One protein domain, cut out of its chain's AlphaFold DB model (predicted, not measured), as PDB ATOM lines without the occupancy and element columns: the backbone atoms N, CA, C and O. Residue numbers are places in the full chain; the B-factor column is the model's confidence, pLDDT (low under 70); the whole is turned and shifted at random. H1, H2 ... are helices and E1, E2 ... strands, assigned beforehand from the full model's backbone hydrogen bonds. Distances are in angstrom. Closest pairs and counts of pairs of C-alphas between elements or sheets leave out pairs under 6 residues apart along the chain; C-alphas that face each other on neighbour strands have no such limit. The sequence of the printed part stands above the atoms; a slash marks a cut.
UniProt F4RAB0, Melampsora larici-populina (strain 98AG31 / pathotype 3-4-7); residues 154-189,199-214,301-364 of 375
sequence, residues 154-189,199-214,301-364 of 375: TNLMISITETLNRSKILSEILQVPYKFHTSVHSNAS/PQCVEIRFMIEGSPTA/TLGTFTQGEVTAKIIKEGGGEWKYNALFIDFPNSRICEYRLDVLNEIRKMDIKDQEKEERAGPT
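AT A GLANCE: This is residues 154 to 189, 199 to 214 and 301 to 364 of the 375 residues of a protein of Melampsora larici-populina (strain 98AG31 / pathotype 3-4-7) (UniProt F4RAB0). A strongly twisted sheet of five strands curls round helix H1, with the short helix H2 beside it, and the long helix H3 leaves the body as an arm whose far part, from residue 351, sticks out. The printed part has 116 residues, with three named helices and five named strands in the order H1, H2, E1, E2, E3, E4, E5, H3. The sheet runs E1, E2, E3, E4, E5, with its neighbours antiparallel, and the class is mixed, helices and strands. The whole is only just compact, close to loose, with a radius of gyration of the C-alphas of 16.1 A and spans of 52 by 42 by 30 A.

IN THESE COORDINATES: H1, residues 154 to 166, begins with C-alpha 154 at (-16.739, 25.792, -153.800) and is 18.5 A long. H2 holds residues 168 to 173 and E1 residues 178 to 182. E2, residues 201 to 210, is 28.5 A long, and E3, residues 307 to 316, is 29.0 A long; C-alpha 307 is at (0.319, 21.872, -141.790). E4, residues 322 to 330, measures 22.7 A and bends by 56 degrees at residue 325. E5 is residues 340 to 342. H3, residues 343 to 361, is 26.9 A long and ends with C-alpha 361 at (-0.260, -8.084, -166.196).

HOW THE PARTS SIT: H1 is on the sheet, which curls round it; its closest C-alphas to E3 are those of Ile 160 and Ala 312, 7.5 A apart. E1, an edge strand, is antiparallel to E2, with N 179 and O 209 at 2.8 A, within hydrogen-bond range. Between E2 and E3, also antiparallel, N 204 and O 312 are within that range at 2.8 A. E3, E4 and E5 form a meander, each strand the antiparallel neighbour of the one before. In the hairpin E3 and E4, N 311 and O 328 are 2.8 A apart; in the hairpin E4 and E5, N 329 and O 341 are 2.9 A apart, both within hydrogen-bond range. E1 and E5 are apart. H2 is on the sheet, over none of its strands. H1 and H2 are close but not clearly touching, with the C-alphas of Leu 164 and Leu 170 closest at 7.3 A, and about perpendicular at 84 degrees. H3 only grazes the sheet with residues 343 to 345; the C-alphas of Leu 327 in E4 and Val 343 are closest at 5.7 A. In H1, H2 and H3 every O i to N i+4 pair is within hydrogen-bond range.

THE WHOLE: The C-alphas of Ser 189 and Thr 364, the two farthest apart, are 55.7 A apart. Residues 351 to 364, of which 351 to 361 belong to H3, stand free. Residues 190 to 198 are not printed, with 19.3 A between C-alphas 189 and 199; residues 215 to 300 are not printed, with 20.8 A between C-alphas 214 and 301. Of the links that are printed whole, none is long. The mean pLDDT of the printed part is 82.9, and residues 183 to 189 and 332 to 338 are among those under 70.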
ATOM      1  N   THR A 154     -16.466  26.945-154.664       85.56
ATOM      2  CA  THR A 154     -16.739  25.792-153.800       85.56
ATOM      3  C   THR A 154     -16.534  24.481-154.548       85.56
ATOM      4  O   THR A 154     -15.874  23.587-154.026       85.56
ATOM      5  N   ASN A 155     -17.037  24.372-155.784       87.44
ATOM      6  CA  ASN A 155     -16.850  23.168-156.592       87.44
ATOM      7  C   ASN A 155     -15.372  22.968-156.960       87.44
ATOM      8  O   ASN A 155     -14.851  21.859-156.874       87.44
ATOM      9  N   LEU A 156     -14.666  24.061-157.279       89.88
ATOM     10  CA  LEU A 156     -13.220  24.016-157.488       89.88
ATOM     11  C   LEU A 156     -12.490  23.569-156.214       89.88
ATOM     12  O   LEU A 156     -11.638  22.689-156.291       89.88
ATOM     13  N   MET A 157     -12.854  24.095-155.042       89.75
ATOM     14  CA  MET A 157     -12.263  23.670-153.770       89.75
ATOM     15  C   MET A 157     -12.500  22.182-153.490       89.75
ATOM     16  O   MET A 157     -11.539  21.487-153.173       89.75
ATOM     17  N   ILE A 158     -13.724  21.676-153.680       90.50
ATOM     18  CA  ILE A 158     -14.045  20.242-153.549       90.50
ATOM     19  C   ILE A 158     -13.186  19.409-154.507       90.50
ATOM     20  O   ILE A 158     -12.572  18.425-154.104       90.50
ATOM     21  N   SER A 159     -13.073  19.829-155.768       91.12
ATOM     22  CA  SER A 159     -12.252  19.105-156.739       91.12
ATOM     23  C   SER A 159     -10.770  19.076-156.340       91.12
ATOM     24  O   SER A 159     -10.092  18.067-156.552       91.12
ATOM     25  N   ILE A 160     -10.258  20.150-155.722       93.50
ATOM     26  CA  ILE A 160      -8.877  20.206-155.236       93.50
ATOM     27  C   ILE A 160      -8.711  19.267-154.043       93.50
ATOM     28  O   ILE A 160      -7.743  18.513-154.010       93.50
ATOM     29  N   THR A 161      -9.628  19.276-153.074       92.69
ATOM     30  CA  THR A 161      -9.524  18.410-151.889       92.69
ATOM     31  C   THR A 161      -9.616  16.931-152.257       92.69
ATOM     32  O   THR A 161      -8.844  16.130-151.735       92.69
ATOM     33  N   GLU A 162     -10.465  16.561-153.217       93.12
ATOM     34  CA  GLU A 162     -10.499  15.209-153.785       93.12
ATOM     35  C   GLU A 162      -9.176  14.836-154.466       93.12
ATOM     36  O   GLU A 162      -8.640  13.746-154.248       93.12
ATOM     37  N   THR A 163      -8.609  15.763-155.244       93.25
ATOM     38  CA  THR A 163      -7.312  15.576-155.914       93.25
ATOM     39  C   THR A 163      -6.184  15.390-154.893       93.25
ATOM     40  O   THR A 163      -5.343  14.507-155.052       93.25
ATOM     41  N   LEU A 164      -6.195  16.161-153.803       93.38
ATOM     42  CA  LEU A 164      -5.247  16.034-152.694       93.38
ATOM     43  C   LEU A 164      -5.405  14.700-151.960       93.38
ATOM     44  O   LEU A 164      -4.413  14.019-151.712       93.38
ATOM     45  N   ASN A 165      -6.636  14.271-151.681       91.81
ATOM     46  CA  ASN A 165      -6.914  12.984-151.035       91.81
ATOM     47  C   ASN A 165      -6.415  11.782-151.850       91.81
ATOM     48  O   ASN A 165      -6.091  10.745-151.273       91.81
ATOM     49  N   ARG A 166      -6.337  11.906-153.180       91.88
ATOM     50  CA  ARG A 166      -5.820  10.853-154.065       91.88
ATOM     51  C   ARG A 166      -4.294  10.710-154.008       91.88
ATOM     52  O   ARG A 166      -3.777   9.648-154.360       91.88
ATOM     53  N   SER A 167      -3.573  11.749-153.588       92.12
ATOM     54  CA  SER A 167      -2.108  11.734-153.538       92.12
ATOM     55  C   SER A 167      -1.582  10.895-152.363       92.12
ATOM     56  O   SER A 167      -1.951  11.100-151.206       92.12
ATOM     57  N   LYS A 168      -0.722   9.912-152.664       89.75
ATOM     58  CA  LYS A 168      -0.156   8.987-151.664       89.75
ATOM     59  C   LYS A 168       1.023   9.612-150.930       89.75
ATOM     60  O   LYS A 168       1.139   9.436-149.723       89.75
ATOM     61  N   ILE A 169       1.854  10.384-151.622       88.75
ATOM     62  CA  ILE A 169       2.987  11.094-151.021       88.75
ATOM     63  C   ILE A 169       2.474  12.095-149.987       88.75
ATOM     64  O   ILE A 169       3.081  12.252-148.933       88.75
ATOM     65  N   LEU A 170       1.321  12.727-150.221       89.88
ATOM     66  CA  LEU A 170       0.725  13.599-149.211       89.88
ATOM     67  C   LEU A 170       0.394  12.848-147.922       89.88
ATOM     68  O   LEU A 170       0.684  13.369-146.850       89.88
ATOM     69  N   SER A 171      -0.125  11.620-148.023       89.31
ATOM     70  CA  SER A 171      -0.403  10.772-146.852       89.31
ATOM     71  C   SER A 171       0.857  10.255-146.168       89.31
ATOM     72  O   SER A 171       0.820   9.882-144.999       89.31
ATOM     73  N   GLU A 172       1.981  10.251-146.888       88.75
ATOM     74  CA  GLU A 172       3.286   9.963-146.308       88.75
ATOM     75  C   GLU A 172       3.851  11.173-145.558       88.75
ATOM     76  O   GLU A 172       4.565  10.997-144.581       88.75
ATOM     77  N   ILE A 173       3.546  12.401-145.981       88.38
ATOM     78  CA  ILE A 173       4.097  13.622-145.377       88.38
ATOM     79  C   ILE A 173       3.218  14.126-144.223       88.38
ATOM     80  O   ILE A 173       3.731  14.431-143.143       88.38
ATOM     81  N   LEU A 174       1.906  14.214-144.455       89.00
ATOM     82  CA  LEU A 174       0.887  14.676-143.513       89.00
ATOM     83  C   LEU A 174       0.109  13.491-142.940       89.00
ATOM     84  O   LEU A 174      -0.200  12.523-143.629       89.00
ATOM     85  N   GLN A 175      -0.281  13.604-141.675       88.56
ATOM     86  CA  GLN A 175      -1.109  12.594-141.018       88.56
ATOM     87  C   GLN A 175      -2.573  12.710-141.473       88.56
ATOM     88  O   GLN A 175      -3.144  13.797-141.488       88.56
ATOM     89  N   VAL A 176      -3.183  11.581-141.832       86.75
ATOM     90  CA  VAL A 176      -4.614  11.472-142.169       86.75
ATOM     91  C   VAL A 176      -5.424  11.342-140.867       86.75
ATOM     92  O   VAL A 176      -4.972  10.619-139.975       86.75
ATOM     93  N   PRO A 177      -6.628  11.940-140.735       90.06
ATOM     94  CA  PRO A 177      -7.390  12.726-141.716       90.06
ATOM     95  C   PRO A 177      -6.894  14.163-141.920       90.06
ATOM     96  O   PRO A 177      -6.418  14.815-140.988       90.06
ATOM     97  N   TYR A 178      -7.080  14.672-143.141       90.25
ATOM     98  CA  TYR A 178      -6.791  16.068-143.465       90.25
ATOM     99  C   TYR A 178      -7.965  16.974-143.110       90.25
ATOM    100  O   TYR A 178      -9.127  16.647-143.361       90.25
ATOM    101  N   LYS A 179      -7.640  18.144-142.573       90.69
ATOM    102  CA  LYS A 179      -8.555  19.258-142.349       90.69
ATOM    103  C   LYS A 179      -8.155  20.388-143.277       90.69
ATOM    104  O   LYS A 179      -6.976  20.719-143.390       90.69
ATOM    105  N   PHE A 180      -9.133  20.956-143.965       90.56
ATOM    106  CA  PHE A 180      -8.915  22.062-144.885       90.56
ATOM    107  C   PHE A 180      -9.433  23.338-144.234       90.56
ATOM    108  O   PHE A 180     -10.564  23.395-143.765       90.56
ATOM    109  N   HIS A 181      -8.598  24.366-144.193       87.38
ATOM    110  CA  HIS A 181      -8.935  25.656-143.611       87.38
ATOM    111  C   HIS A 181      -8.804  26.731-144.677       87.38
ATOM    112  O   HIS A 181      -7.784  26.822-145.360       87.38
ATOM    113  N   THR A 182      -9.808  27.593-144.813       83.81
ATOM    114  CA  THR A 182      -9.673  28.778-145.665       83.81
ATOM    115  C   THR A 182      -8.588  29.684-145.074       83.81
ATOM    116  O   THR A 182      -8.546  29.937-143.870       83.81
ATOM    117  N   SER A 183      -7.628  30.125-145.888       66.75
ATOM    118  CA  SER A 183      -6.520  30.934-145.373       66.75
ATOM    119  C   SER A 183      -7.014  32.343-145.017       66.75
ATOM    120  O   SER A 183      -7.429  33.091-145.905       66.75
ATOM    121  N   VAL A 184      -6.899  32.737-143.742       51.78
ATOM    122  CA  VAL A 184      -7.260  34.081-143.229       51.78
ATOM    123  C   VAL A 184      -6.436  35.196-143.897       51.78
ATOM    124  O   VAL A 184      -6.861  36.346-143.965       51.78
ATOM    125  N   HIS A 185      -5.263  34.857-144.441       48.03
ATOM    126  CA  HIS A 185      -4.335  35.794-145.083       48.03
ATOM    127  C   HIS A 185      -4.385  35.798-146.608       48.03
ATOM    128  O   HIS A 185      -3.466  36.325-147.245       48.03
ATOM    129  N   SER A 186      -5.456  35.283-147.221       47.00
ATOM    130  CA  SER A 186      -5.690  35.639-148.613       47.00
ATOM    131  C   SER A 186      -5.985  37.141-148.645       47.00
ATOM    132  O   SER A 186      -7.077  37.615-148.347       47.00
ATOM    133  N   ASN A 187      -4.981  37.935-149.005       44.47
ATOM    134  CA  ASN A 187      -5.214  39.217-149.646       44.47
ATOM    135  C   ASN A 187      -5.924  38.909-150.978       44.47
ATOM    136  O   ASN A 187      -5.345  39.081-152.047       44.47
ATOM    137  N   ALA A 188      -7.176  38.441-150.917       46.50
ATOM    138  CA  ALA A 188      -8.049  38.090-152.034       46.50
ATOM    139  C   ALA A 188      -8.373  39.306-152.926       46.50
ATOM    140  O   ALA A 188      -9.164  39.228-153.855       46.50
ATOM    141  N   SER A 189      -7.730  40.445-152.661       45.59
ATOM    142  CA  SER A 189      -7.902  41.713-153.346       45.59
ATOM    143  C   SER A 189      -6.563  42.313-153.782       45.59
ATOM    144  O   SER A 189      -6.301  43.497-153.589       45.59
ATOM    145  N   PRO A 199      -6.738  33.492-170.806       64.12
ATOM    146  CA  PRO A 199      -7.788  32.580-170.363       64.12
ATOM    147  C   PRO A 199      -8.059  32.798-168.870       64.12
ATOM    148  O   PRO A 199      -7.130  33.075-168.106       64.12
ATOM    149  N   GLN A 200      -9.330  32.710-168.460       79.25
ATOM    150  CA  GLN A 200      -9.751  32.961-167.077       79.25
ATOM    151  C   GLN A 200      -8.945  32.057-166.133       79.25
ATOM    152  O   GLN A 200      -9.163  30.849-166.078       79.25
ATOM    153  N   CYS A 201      -7.974  32.643-165.432       84.19
ATOM    154  CA  CYS A 201      -7.093  31.950-164.504       84.19
ATOM    155  C   CYS A 201      -7.531  32.286-163.083       84.19
ATOM    156  O   CYS A 201      -7.557  33.454-162.695       84.19
ATOM    157  N   VAL A 202      -7.847  31.256-162.309       88.19
ATOM    158  CA  VAL A 202      -8.252  31.366-160.911       88.19
ATOM    159  C   VAL A 202      -7.159  30.740-160.057       88.19
ATOM    160  O   VAL A 202      -6.715  29.619-160.310       88.19
ATOM    161  N   GLU A 203      -6.697  31.488-159.061       89.62
ATOM    162  CA  GLU A 203      -5.747  31.009-158.063       89.62
ATOM    163  C   GLU A 203      -6.475  30.843-156.729       89.62
ATOM    164  O   GLU A 203      -6.998  31.809-156.177       89.62
ATOM    165  N   ILE A 204      -6.517  29.612-156.230       89.81
ATOM    166  CA  ILE A 204      -7.151  29.247-154.965       89.81
ATOM    167  C   ILE A 204      -6.046  28.906-153.971       89.81
ATOM    168  O   ILE A 204      -5.144  28.125-154.280       89.81
ATOM    169  N   ARG A 205      -6.131  29.491-152.775       90.00
ATOM    170  CA  ARG A 205      -5.204  29.234-151.673       90.00
ATOM    171  C   ARG A 205      -5.957  28.877-150.406       90.00
ATOM    172  O   ARG A 205      -6.930  29.543-150.054       90.00
ATOM    173  N   PHE A 206      -5.506  27.830-149.733       91.06
ATOM    174  CA  PHE A 206      -6.046  27.400-148.448       91.06
ATOM    175  C   PHE A 206      -4.996  26.610-147.672       91.06
ATOM    176  O   PHE A 206      -4.003  26.157-148.229       91.06
ATOM    177  N   MET A 207      -5.204  26.458-146.372       91.19
ATOM    178  CA  MET A 207      -4.336  25.676-145.500       91.19
ATOM    179  C   MET A 207      -4.854  24.241-145.401       91.19
ATOM    180  O   MET A 207      -6.060  24.008-145.347       91.19
ATOM    181  N   ILE A 208      -3.940  23.281-145.355       92.38
ATOM    182  CA  ILE A 208      -4.215  21.882-145.040       92.38
ATOM    183  C   ILE A 208      -3.509  21.530-143.733       92.38
ATOM    184  O   ILE A 208      -2.340  21.861-143.554       92.38
ATOM    185  N   GLU A 209      -4.212  20.866-142.825       91.06
ATOM    186  CA  GLU A 209      -3.679  20.375-141.557       91.06
ATOM    187  C   GLU A 209      -3.900  18.861-141.463       91.06
ATOM    188  O   GLU A 209      -5.010  18.369-141.668       91.06
ATOM    189  N   GLY A 210      -2.844  18.108-141.169       89.94
ATOM    190  CA  GLY A 210      -2.946  16.697-140.820       89.94
ATOM    191  C   GLY A 210      -3.219  16.552-139.328       89.94
ATOM    192  O   GLY A 210      -2.416  17.001-138.512       89.94
ATOM    193  N   SER A 211      -4.343  15.936-138.956       80.69
ATOM    194  CA  SER A 211      -4.740  15.799-137.552       80.69
ATOM    195  C   SER A 211      -4.654  14.331-137.111       80.69
ATOM    196  O   SER A 211      -5.463  13.529-137.568       80.69
ATOM    197  N   PRO A 212      -3.735  13.951-136.197       72.88
ATOM    198  CA  PRO A 212      -3.662  12.579-135.671       72.88
ATOM    199  C   PRO A 212      -4.865  12.220-134.805       72.88
ATOM    200  O   PRO A 212      -5.158  11.049-134.563       72.88
ATOM    201  N   THR A 213      -5.542  13.231-134.265       63.88
ATOM    202  CA  THR A 213      -6.679  13.017-133.392       63.88
ATOM    203  C   THR A 213      -7.885  12.716-134.264       63.88
ATOM    204  O   THR A 213      -8.450  13.606-134.897       63.88
ATOM    205  N   ALA A 214      -8.323  11.457-134.238       54.19
ATOM    206  CA  ALA A 214      -9.605  10.987-134.758       54.19
ATOM    207  C   ALA A 214     -10.825  11.633-134.053       54.19
ATOM    208  O   ALA A 214     -11.898  11.040-133.963       54.19
ATOM    209  N   THR A 301      10.335  12.240-143.209       71.50
ATOM    210  CA  THR A 301       9.705  11.159-142.444       71.50
ATOM    211  C   THR A 301       8.235  11.464-142.158       71.50
ATOM    212  O   THR A 301       7.848  12.630-142.028       71.50
ATOM    213  N   LEU A 302       7.430  10.414-142.011       70.06
ATOM    214  CA  LEU A 302       5.998  10.540-141.764       70.06
ATOM    215  C   LEU A 302       5.692  11.440-140.561       70.06
ATOM    216  O   LEU A 302       6.237  11.234-139.478       70.06
ATOM    217  N   GLY A 303       4.835  12.447-140.756       68.75
ATOM    218  CA  GLY A 303       4.452  13.389-139.701       68.75
ATOM    219  C   GLY A 303       5.490  14.468-139.379       68.75
ATOM    220  O   GLY A 303       5.368  15.129-138.351       68.75
ATOM    221  N   THR A 304       6.496  14.680-140.236       76.44
ATOM    222  CA  THR A 304       7.434  15.814-140.081       76.44
ATOM    223  C   THR A 304       6.701  17.157-140.148       76.44
ATOM    224  O   THR A 304       7.097  18.120-139.491       76.44
ATOM    225  N   PHE A 305       5.619  17.221-140.924       84.88
ATOM    226  CA  PHE A 305       4.796  18.412-141.065       84.88
ATOM    227  C   PHE A 305       3.386  18.144-140.551       84.88
ATOM    228  O   PHE A 305       2.809  17.086-140.792       84.88
ATOM    229  N   THR A 306       2.835  19.124-139.841       88.00
ATOM    230  CA  THR A 306       1.444  19.112-139.370       88.00
ATOM    231  C   THR A 306       0.535  19.937-140.267       88.00
ATOM    232  O   THR A 306      -0.645  19.640-140.370       88.00
ATOM    233  N   GLN A 307       1.076  20.947-140.950       89.88
ATOM    234  CA  GLN A 307       0.319  21.872-141.790       89.88
ATOM    235  C   GLN A 307       1.064  22.190-143.092       89.88
ATOM    236  O   GLN A 307       2.292  22.098-143.136       89.88
ATOM    237  N   GLY A 308       0.328  22.606-144.122       90.62
ATOM    238  CA  GLY A 308       0.835  23.106-145.402       90.62
ATOM    239  C   GLY A 308      -0.106  24.148-146.021       90.62
ATOM    240  O   GLY A 308      -1.300  24.147-145.743       90.62
ATOM    241  N   GLU A 309       0.417  25.044-146.855       91.38
ATOM    242  CA  GLU A 309      -0.363  25.963-147.692       91.38
ATOM    243  C   GLU A 309      -0.541  25.338-149.077       91.38
ATOM    244  O   GLU A 309       0.425  25.079-149.792       91.38
ATOM    245  N   VAL A 310      -1.782  25.105-149.480       92.69
ATOM    246  CA  VAL A 310      -2.127  24.635-150.819       92.69
ATOM    247  C   VAL A 310      -2.317  25.839-151.730       92.69
ATOM    248  O   VAL A 310      -3.085  26.745-151.419       92.69
ATOM    249  N   THR A 311      -1.658  25.825-152.887       92.19
ATOM    250  CA  THR A 311      -1.881  26.780-153.976       92.19
ATOM    251  C   THR A 311      -2.284  26.029-155.239       92.19
ATOM    252  O   THR A 311      -1.488  25.289-155.821       92.19
ATOM    253  N   ALA A 312      -3.513  26.254-155.694       93.69
ATOM    254  CA  ALA A 312      -4.048  25.709-156.934       93.69
ATOM    255  C   ALA A 312      -4.225  26.827-157.964       93.69
ATOM    256  O   ALA A 312      -4.891  27.823-157.699       93.69
ATOM    257  N   LYS A 313      -3.654  26.654-159.155       92.50
ATOM    258  CA  LYS A 313      -3.893  27.508-160.320       92.50
ATOM    259  C   LYS A 313      -4.694  26.721-161.338       92.50
ATOM    260  O   LYS A 313      -4.229  25.696-161.837       92.50
ATOM    261  N   ILE A 314      -5.878  27.217-161.652       92.56
ATOM    262  CA  ILE A 314      -6.834  26.569-162.542       92.56
ATOM    263  C   ILE A 314      -7.128  27.534-163.684       92.56
ATOM    264  O   ILE A 314      -7.336  28.725-163.459       92.56
ATOM    265  N   ILE A 315      -7.105  27.035-164.913       92.06
ATOM    266  CA  ILE A 315      -7.359  27.822-166.118       92.06
ATOM    267  C   ILE A 315      -8.623  27.284-166.777       92.06
ATOM    268  O   ILE A 315      -8.780  26.073-166.934       92.06
ATOM    269  N   LYS A 316      -9.521  28.190-167.160       89.44
ATOM    270  CA  LYS A 316     -10.683  27.861-167.978       89.44
ATOM    271  C   LYS A 316     -10.262  27.744-169.437       89.44
ATOM    272  O   LYS A 316      -9.767  28.708-170.023       89.44
ATOM    273  N   GLU A 317     -10.457  26.573-170.023       89.19
ATOM    274  CA  GLU A 317     -10.270  26.371-171.456       89.19
ATOM    275  C   GLU A 317     -11.421  26.980-172.268       89.19
ATOM    276  O   GLU A 317     -12.502  27.265-171.747       89.19
ATOM    277  N   GLY A 318     -11.205  27.154-173.577       86.56
ATOM    278  CA  GLY A 318     -12.207  27.711-174.494       86.56
ATOM    279  C   GLY A 318     -13.521  26.920-174.547       86.56
ATOM    280  O   GLY A 318     -14.564  27.502-174.826       86.56
ATOM    281  N   GLY A 319     -13.497  25.624-174.207       86.19
ATOM    282  CA  GLY A 319     -14.694  24.781-174.077       86.19
ATOM    283  C   GLY A 319     -15.510  25.017-172.800       86.19
ATOM    284  O   GLY A 319     -16.528  24.367-172.596       86.19
ATOM    285  N   GLY A 320     -15.074  25.924-171.920       85.06
ATOM    286  CA  GLY A 320     -15.723  26.197-170.638       85.06
ATOM    287  C   GLY A 320     -15.324  25.248-169.504       85.06
ATOM    288  O   GLY A 320     -15.726  25.481-168.364       85.06
ATOM    289  N   GLU A 321     -14.510  24.233-169.794       87.75
ATOM    290  CA  GLU A 321     -13.956  23.310-168.807       87.75
ATOM    291  C   GLU A 321     -12.803  23.944-168.023       87.75
ATOM    292  O   GLU A 321     -11.995  24.706-168.559       87.75
ATOM    293  N   TRP A 322     -12.709  23.605-166.739       89.81
ATOM    294  CA  TRP A 322     -11.627  24.043-165.866       89.81
ATOM    295  C   TRP A 322     -10.552  22.970-165.794       89.81
ATOM    296  O   TRP A 322     -10.842  21.826-165.448       89.81
ATOM    297  N   LYS A 323      -9.301  23.340-166.080       92.50
ATOM    298  CA  LYS A 323      -8.157  22.435-165.966       92.50
ATOM    299  C   LYS A 323      -7.119  22.967-165.000       92.50
ATOM    300  O   LYS A 323      -6.841  24.166-164.934       92.50
ATOM    301  N   TYR A 324      -6.515  22.043-164.263       93.81
ATOM    302  CA  TYR A 324      -5.381  22.345-163.409       93.81
ATOM    303  C   TYR A 324      -4.181  22.762-164.253       93.81
ATOM    304  O   TYR A 324      -3.664  21.979-165.046       93.81
ATOM    305  N   ASN A 325      -3.719  23.990-164.048       93.25
ATOM    306  CA  ASN A 325      -2.430  24.440-164.552       93.25
ATOM    307  C   ASN A 325      -1.318  24.067-163.566       93.25
ATOM    308  O   ASN A 325      -0.257  23.597-163.965       93.25
ATOM    309  N   ALA A 326      -1.570  24.255-162.268       92.38
ATOM    310  CA  ALA A 326      -0.630  23.880-161.223       92.38
ATOM    311  C   ALA A 326      -1.339  23.582-159.895       92.38
ATOM    312  O   ALA A 326      -2.313  24.253-159.558       92.38
ATOM    313  N   LEU A 327      -0.834  22.616-159.127       94.81
ATOM    314  CA  LEU A 327      -1.290  22.327-157.766       94.81
ATOM    315  C   LEU A 327      -0.073  22.037-156.891       94.81
ATOM    316  O   LEU A 327       0.594  21.015-157.065       94.81
ATOM    317  N   PHE A 328       0.204  22.950-155.966       92.69
ATOM    318  CA  PHE A 328       1.354  22.879-155.077       92.69
ATOM    319  C   PHE A 328       0.935  22.890-153.614       92.69
ATOM    320  O   PHE A 328      -0.059  23.524-153.262       92.69
ATOM    321  N   ILE A 329       1.734  22.242-152.771       92.00
ATOM    322  CA  ILE A 329       1.632  22.338-151.313       92.00
ATOM    323  C   ILE A 329       2.973  22.818-150.771       92.00
ATOM    324  O   ILE A 329       3.986  22.134-150.932       92.00
ATOM    325  N   ASP A 330       2.970  23.982-150.137       89.88
ATOM    326  CA  ASP A 330       4.126  24.587-149.486       89.88
ATOM    327  C   ASP A 330       4.068  24.295-147.981       89.88
ATOM    328  O   ASP A 330       3.117  24.668-147.301       89.88
ATOM    329  N   PHE A 331       5.080  23.621-147.431       88.00
ATOM    330  CA  PHE A 331       5.105  23.279-146.005       88.00
ATOM    331  C   PHE A 331       5.864  24.354-145.200       88.00
ATOM    332  O   PHE A 331       7.070  24.518-145.401       88.00
ATOM    333  N   PRO A 332       5.213  25.086-144.271       69.69
ATOM    334  CA  PRO A 332       5.798  26.260-143.616       69.69
ATOM    335  C   PRO A 332       6.844  25.956-142.529       69.69
ATOM    336  O   PRO A 332       7.446  26.890-142.009       69.69
ATOM    337  N   ASN A 333       7.094  24.693-142.159       56.44
ATOM    338  CA  ASN A 333       7.966  24.366-141.018       56.44
ATOM    339  C   ASN A 333       9.346  23.809-141.398       56.44
ATOM    340  O   ASN A 333       9.784  22.773-140.904       56.44
ATOM    341  N   SER A 334      10.072  24.518-142.249       45.50
ATOM    342  CA  SER A 334      11.529  24.444-142.229       45.50
ATOM    343  C   SER A 334      12.053  25.865-142.268       45.50
ATOM    344  O   SER A 334      11.515  26.705-142.976       45.50
ATOM    345  N   ARG A 335      13.115  26.157-141.514       48.09
ATOM    346  CA  ARG A 335      13.746  27.489-141.374       48.09
ATOM    347  C   ARG A 335      14.252  28.104-142.703       48.09
ATOM    348  O   ARG A 335      14.913  29.133-142.707       48.09
ATOM    349  N   ILE A 336      13.943  27.446-143.814       52.53
ATOM    350  CA  ILE A 336      14.148  27.749-145.222       52.53
ATOM    351  C   ILE A 336      12.929  27.088-145.895       52.53
ATOM    352  O   ILE A 336      12.806  25.870-145.786       52.53
ATOM    353  N   CYS A 337      11.986  27.820-146.498       53.38
ATOM    354  CA  CYS A 337      10.838  27.224-147.206       53.38
ATOM    355  C   CYS A 337      11.329  26.420-148.424       53.38
ATOM    356  O   CYS A 337      11.390  26.945-149.533       53.38
ATOM    357  N   GLU A 338      11.760  25.174-148.220       64.56
ATOM    358  CA  GLU A 338      12.448  24.372-149.243       64.56
ATOM    359  C   GLU A 338      11.628  23.153-149.706       64.56
ATOM    360  O   GLU A 338      12.038  22.453-150.634       64.56
ATOM    361  N   TYR A 339      10.452  22.917-149.112       74.69
ATOM    362  CA  TYR A 339       9.589  21.778-149.432       74.69
ATOM    363  C   TYR A 339       8.275  22.237-150.075       74.69
ATOM    364  O   TYR A 339       7.358  22.688-149.392       74.69
ATOM    365  N   ARG A 340       8.213  22.094-151.405       86.31
ATOM    366  CA  ARG A 340       7.036  22.323-152.257       86.31
ATOM    367  C   ARG A 340       6.627  21.043-152.984       86.31
ATOM    368  O   ARG A 340       7.277  20.672-153.957       86.31
ATOM    369  N   LEU A 341       5.551  20.387-152.571       88.81
ATOM    370  CA  LEU A 341       5.051  19.199-153.269       88.81
ATOM    371  C   LEU A 341       4.250  19.604-154.513       88.81
ATOM    372  O   LEU A 341       3.322  20.398-154.407       88.81
ATOM    373  N   ASP A 342       4.585  19.040-155.675       92.50
ATOM    374  CA  ASP A 342       3.797  19.159-156.910       92.50
ATOM    375  C   ASP A 342       2.882  17.941-157.070       92.50
ATOM    376  O   ASP A 342       3.316  16.852-157.460       92.50
ATOM    377  N   VAL A 343       1.609  18.147-156.746       92.31
ATOM    378  CA  VAL A 343       0.606  17.083-156.636       92.31
ATOM    379  C   VAL A 343       0.186  16.569-158.016       92.31
ATOM    380  O   VAL A 343      -0.042  15.373-158.191       92.31
ATOM    381  N   LEU A 344       0.130  17.433-159.038       91.88
ATOM    382  CA  LEU A 344      -0.260  17.007-160.393       91.88
ATOM    383  C   LEU A 344       0.780  16.068-160.992       91.88
ATOM    384  O   LEU A 344       0.439  15.058-161.612       91.88
ATOM    385  N   ASN A 345       2.057  16.397-160.800       90.44
ATOM    386  CA  ASN A 345       3.149  15.557-161.267       90.44
ATOM    387  C   ASN A 345       3.199  14.213-160.535       90.44
ATOM    388  O   ASN A 345       3.623  13.219-161.124       90.44
ATOM    389  N   GLU A 346       2.775  14.159-159.274       89.44
ATOM    390  CA  GLU A 346       2.631  12.906-158.540       89.44
ATOM    391  C   GLU A 346       1.520  12.031-159.120       89.44
ATOM    392  O   GLU A 346       1.784  10.884-159.481       89.44
ATOM    393  N   ILE A 347       0.308  12.572-159.254       90.69
ATOM    394  CA  ILE A 347      -0.846  11.814-159.754       90.69
ATOM    395  C   ILE A 347      -0.552  11.273-161.154       90.69
ATOM    396  O   ILE A 347      -0.729  10.084-161.404       90.69
ATOM    397  N   ARG A 348       0.040  12.097-162.029       91.81
ATOM    398  CA  ARG A 348       0.457  11.662-163.369       91.81
ATOM    399  C   ARG A 348       1.440  10.489-163.324       91.81
ATOM    400  O   ARG A 348       1.339   9.575-164.133       91.81
ATOM    401  N   LYS A 349       2.400  10.490-162.392       90.56
ATOM    402  CA  LYS A 349       3.340   9.364-162.226       90.56
ATOM    403  C   LYS A 349       2.637   8.101-161.735       90.56
ATOM    404  O   LYS A 349       3.094   7.010-162.065       90.56
ATOM    405  N   MET A 350       1.594   8.233-160.920       87.44
ATOM    406  CA  MET A 350       0.809   7.091-160.456       87.44
ATOM    407  C   MET A 350       0.001   6.477-161.594       87.44
ATOM    408  O   MET A 350       0.099   5.272-161.792       87.44
ATOM    409  N   ASP A 351      -0.680   7.302-162.390       89.50
ATOM    410  CA  ASP A 351      -1.460   6.826-163.534       89.50
ATOM    411  C   ASP A 351      -0.560   6.098-164.558       89.50
ATOM    412  O   ASP A 351      -0.911   5.019-165.031       89.50
ATOM    413  N   ILE A 352       0.656   6.609-164.818       92.06
ATOM    414  CA  ILE A 352       1.650   5.927-165.675       92.06
ATOM    415  C   ILE A 352       2.058   4.567-165.087       92.06
ATOM    416  O   ILE A 352       2.125   3.574-165.806       92.06
ATOM    417  N   LYS A 353       2.327   4.497-163.776       89.25
ATOM    418  CA  LYS A 353       2.712   3.237-163.116       89.25
ATOM    419  C   LYS A 353       1.592   2.202-163.140       89.25
ATOM    420  O   LYS A 353       1.877   1.012-163.277       89.25
ATOM    421  N   ASP A 354       0.349   2.637-162.975       87.94
ATOM    422  CA  ASP A 354      -0.811   1.752-163.011       87.94
ATOM    423  C   ASP A 354      -1.037   1.219-164.435       87.94
ATOM    424  O   ASP A 354      -1.251   0.017-164.596       87.94
ATOM    425  N   GLN A 355      -0.850   2.058-165.461       88.25
ATOM    426  CA  GLN A 355      -0.890   1.639-166.864       88.25
ATOM    427  C   GLN A 355       0.217   0.622-167.195       88.25
ATOM    428  O   GLN A 355      -0.068  -0.444-167.740       88.25
ATOM    429  N   GLU A 356       1.468   0.882-166.800       89.38
ATOM    430  CA  GLU A 356       2.570  -0.073-166.996       89.38
ATOM    431  C   GLU A 356       2.304  -1.413-166.293       89.38
ATOM    432  O   GLU A 356       2.699  -2.478-166.776       89.38
ATOM    433  N   LYS A 357       1.645  -1.384-165.129       87.31
ATOM    434  CA  LYS A 357       1.287  -2.592-164.385       87.31
ATOM    435  C   LYS A 357       0.171  -3.375-165.076       87.31
ATOM    436  O   LYS A 357       0.241  -4.602-165.079       87.31
ATOM    437  N   GLU A 358      -0.818  -2.702-165.661       86.00
ATOM    438  CA  GLU A 358      -1.880  -3.335-166.454       86.00
ATOM    439  C   GLU A 358      -1.317  -3.971-167.734       86.00
ATOM    440  O   GLU A 358      -1.611  -5.131-168.024       86.00
ATOM    441  N   GLU A 359      -0.417  -3.278-168.436       85.56
ATOM    442  CA  GLU A 359       0.264  -3.817-169.617       85.56
ATOM    443  C   GLU A 359       1.131  -5.039-169.273       85.56
ATOM    444  O   GLU A 359       1.077  -6.060-169.964       85.56
ATOM    445  N   ARG A 360       1.882  -4.993-168.161       82.62
ATOM    446  CA  ARG A 360       2.684  -6.138-167.685       82.62
ATOM    447  C   ARG A 360       1.845  -7.299-167.169       82.62
ATOM    448  O   ARG A 360       2.283  -8.442-167.272       82.62
ATOM    449  N   ALA A 361       0.667  -7.032-166.606       78.81
ATOM    450  CA  ALA A 361      -0.260  -8.084-166.196       78.81
ATOM    451  C   ALA A 361      -0.838  -8.846-167.403       78.81
ATOM    452  O   ALA A 361      -1.396  -9.932-167.225       78.81
ATOM    453  N   GLY A 362      -0.665  -8.306-168.616       71.25
ATOM    454  CA  GLY A 362      -1.219  -8.836-169.850       71.25
ATOM    455  C   GLY A 362      -2.751  -8.841-169.828       71.25
ATOM    456  O   GLY A 362      -3.386  -8.711-168.777       71.25
ATOM    457  N   PRO A 363      -3.407  -9.036-170.982       69.38
ATOM    458  CA  PRO A 363      -4.818  -9.369-170.996       69.38
ATOM    459  C   PRO A 363      -4.967 -10.720-170.297       69.38
ATOM    460  O   PRO A 363      -4.769 -11.776-170.905       69.38
ATOM    461  N   THR A 364      -5.283 -10.704-168.999       60.06
ATOM    462  CA  THR A 364      -5.706 -11.906-168.292       60.06
ATOM    463  C   THR A 364      -6.882 -12.449-169.080       60.06
ATOM    464  O   THR A 364      -7.952 -11.851-169.180       60.06
TER     465      THR A 364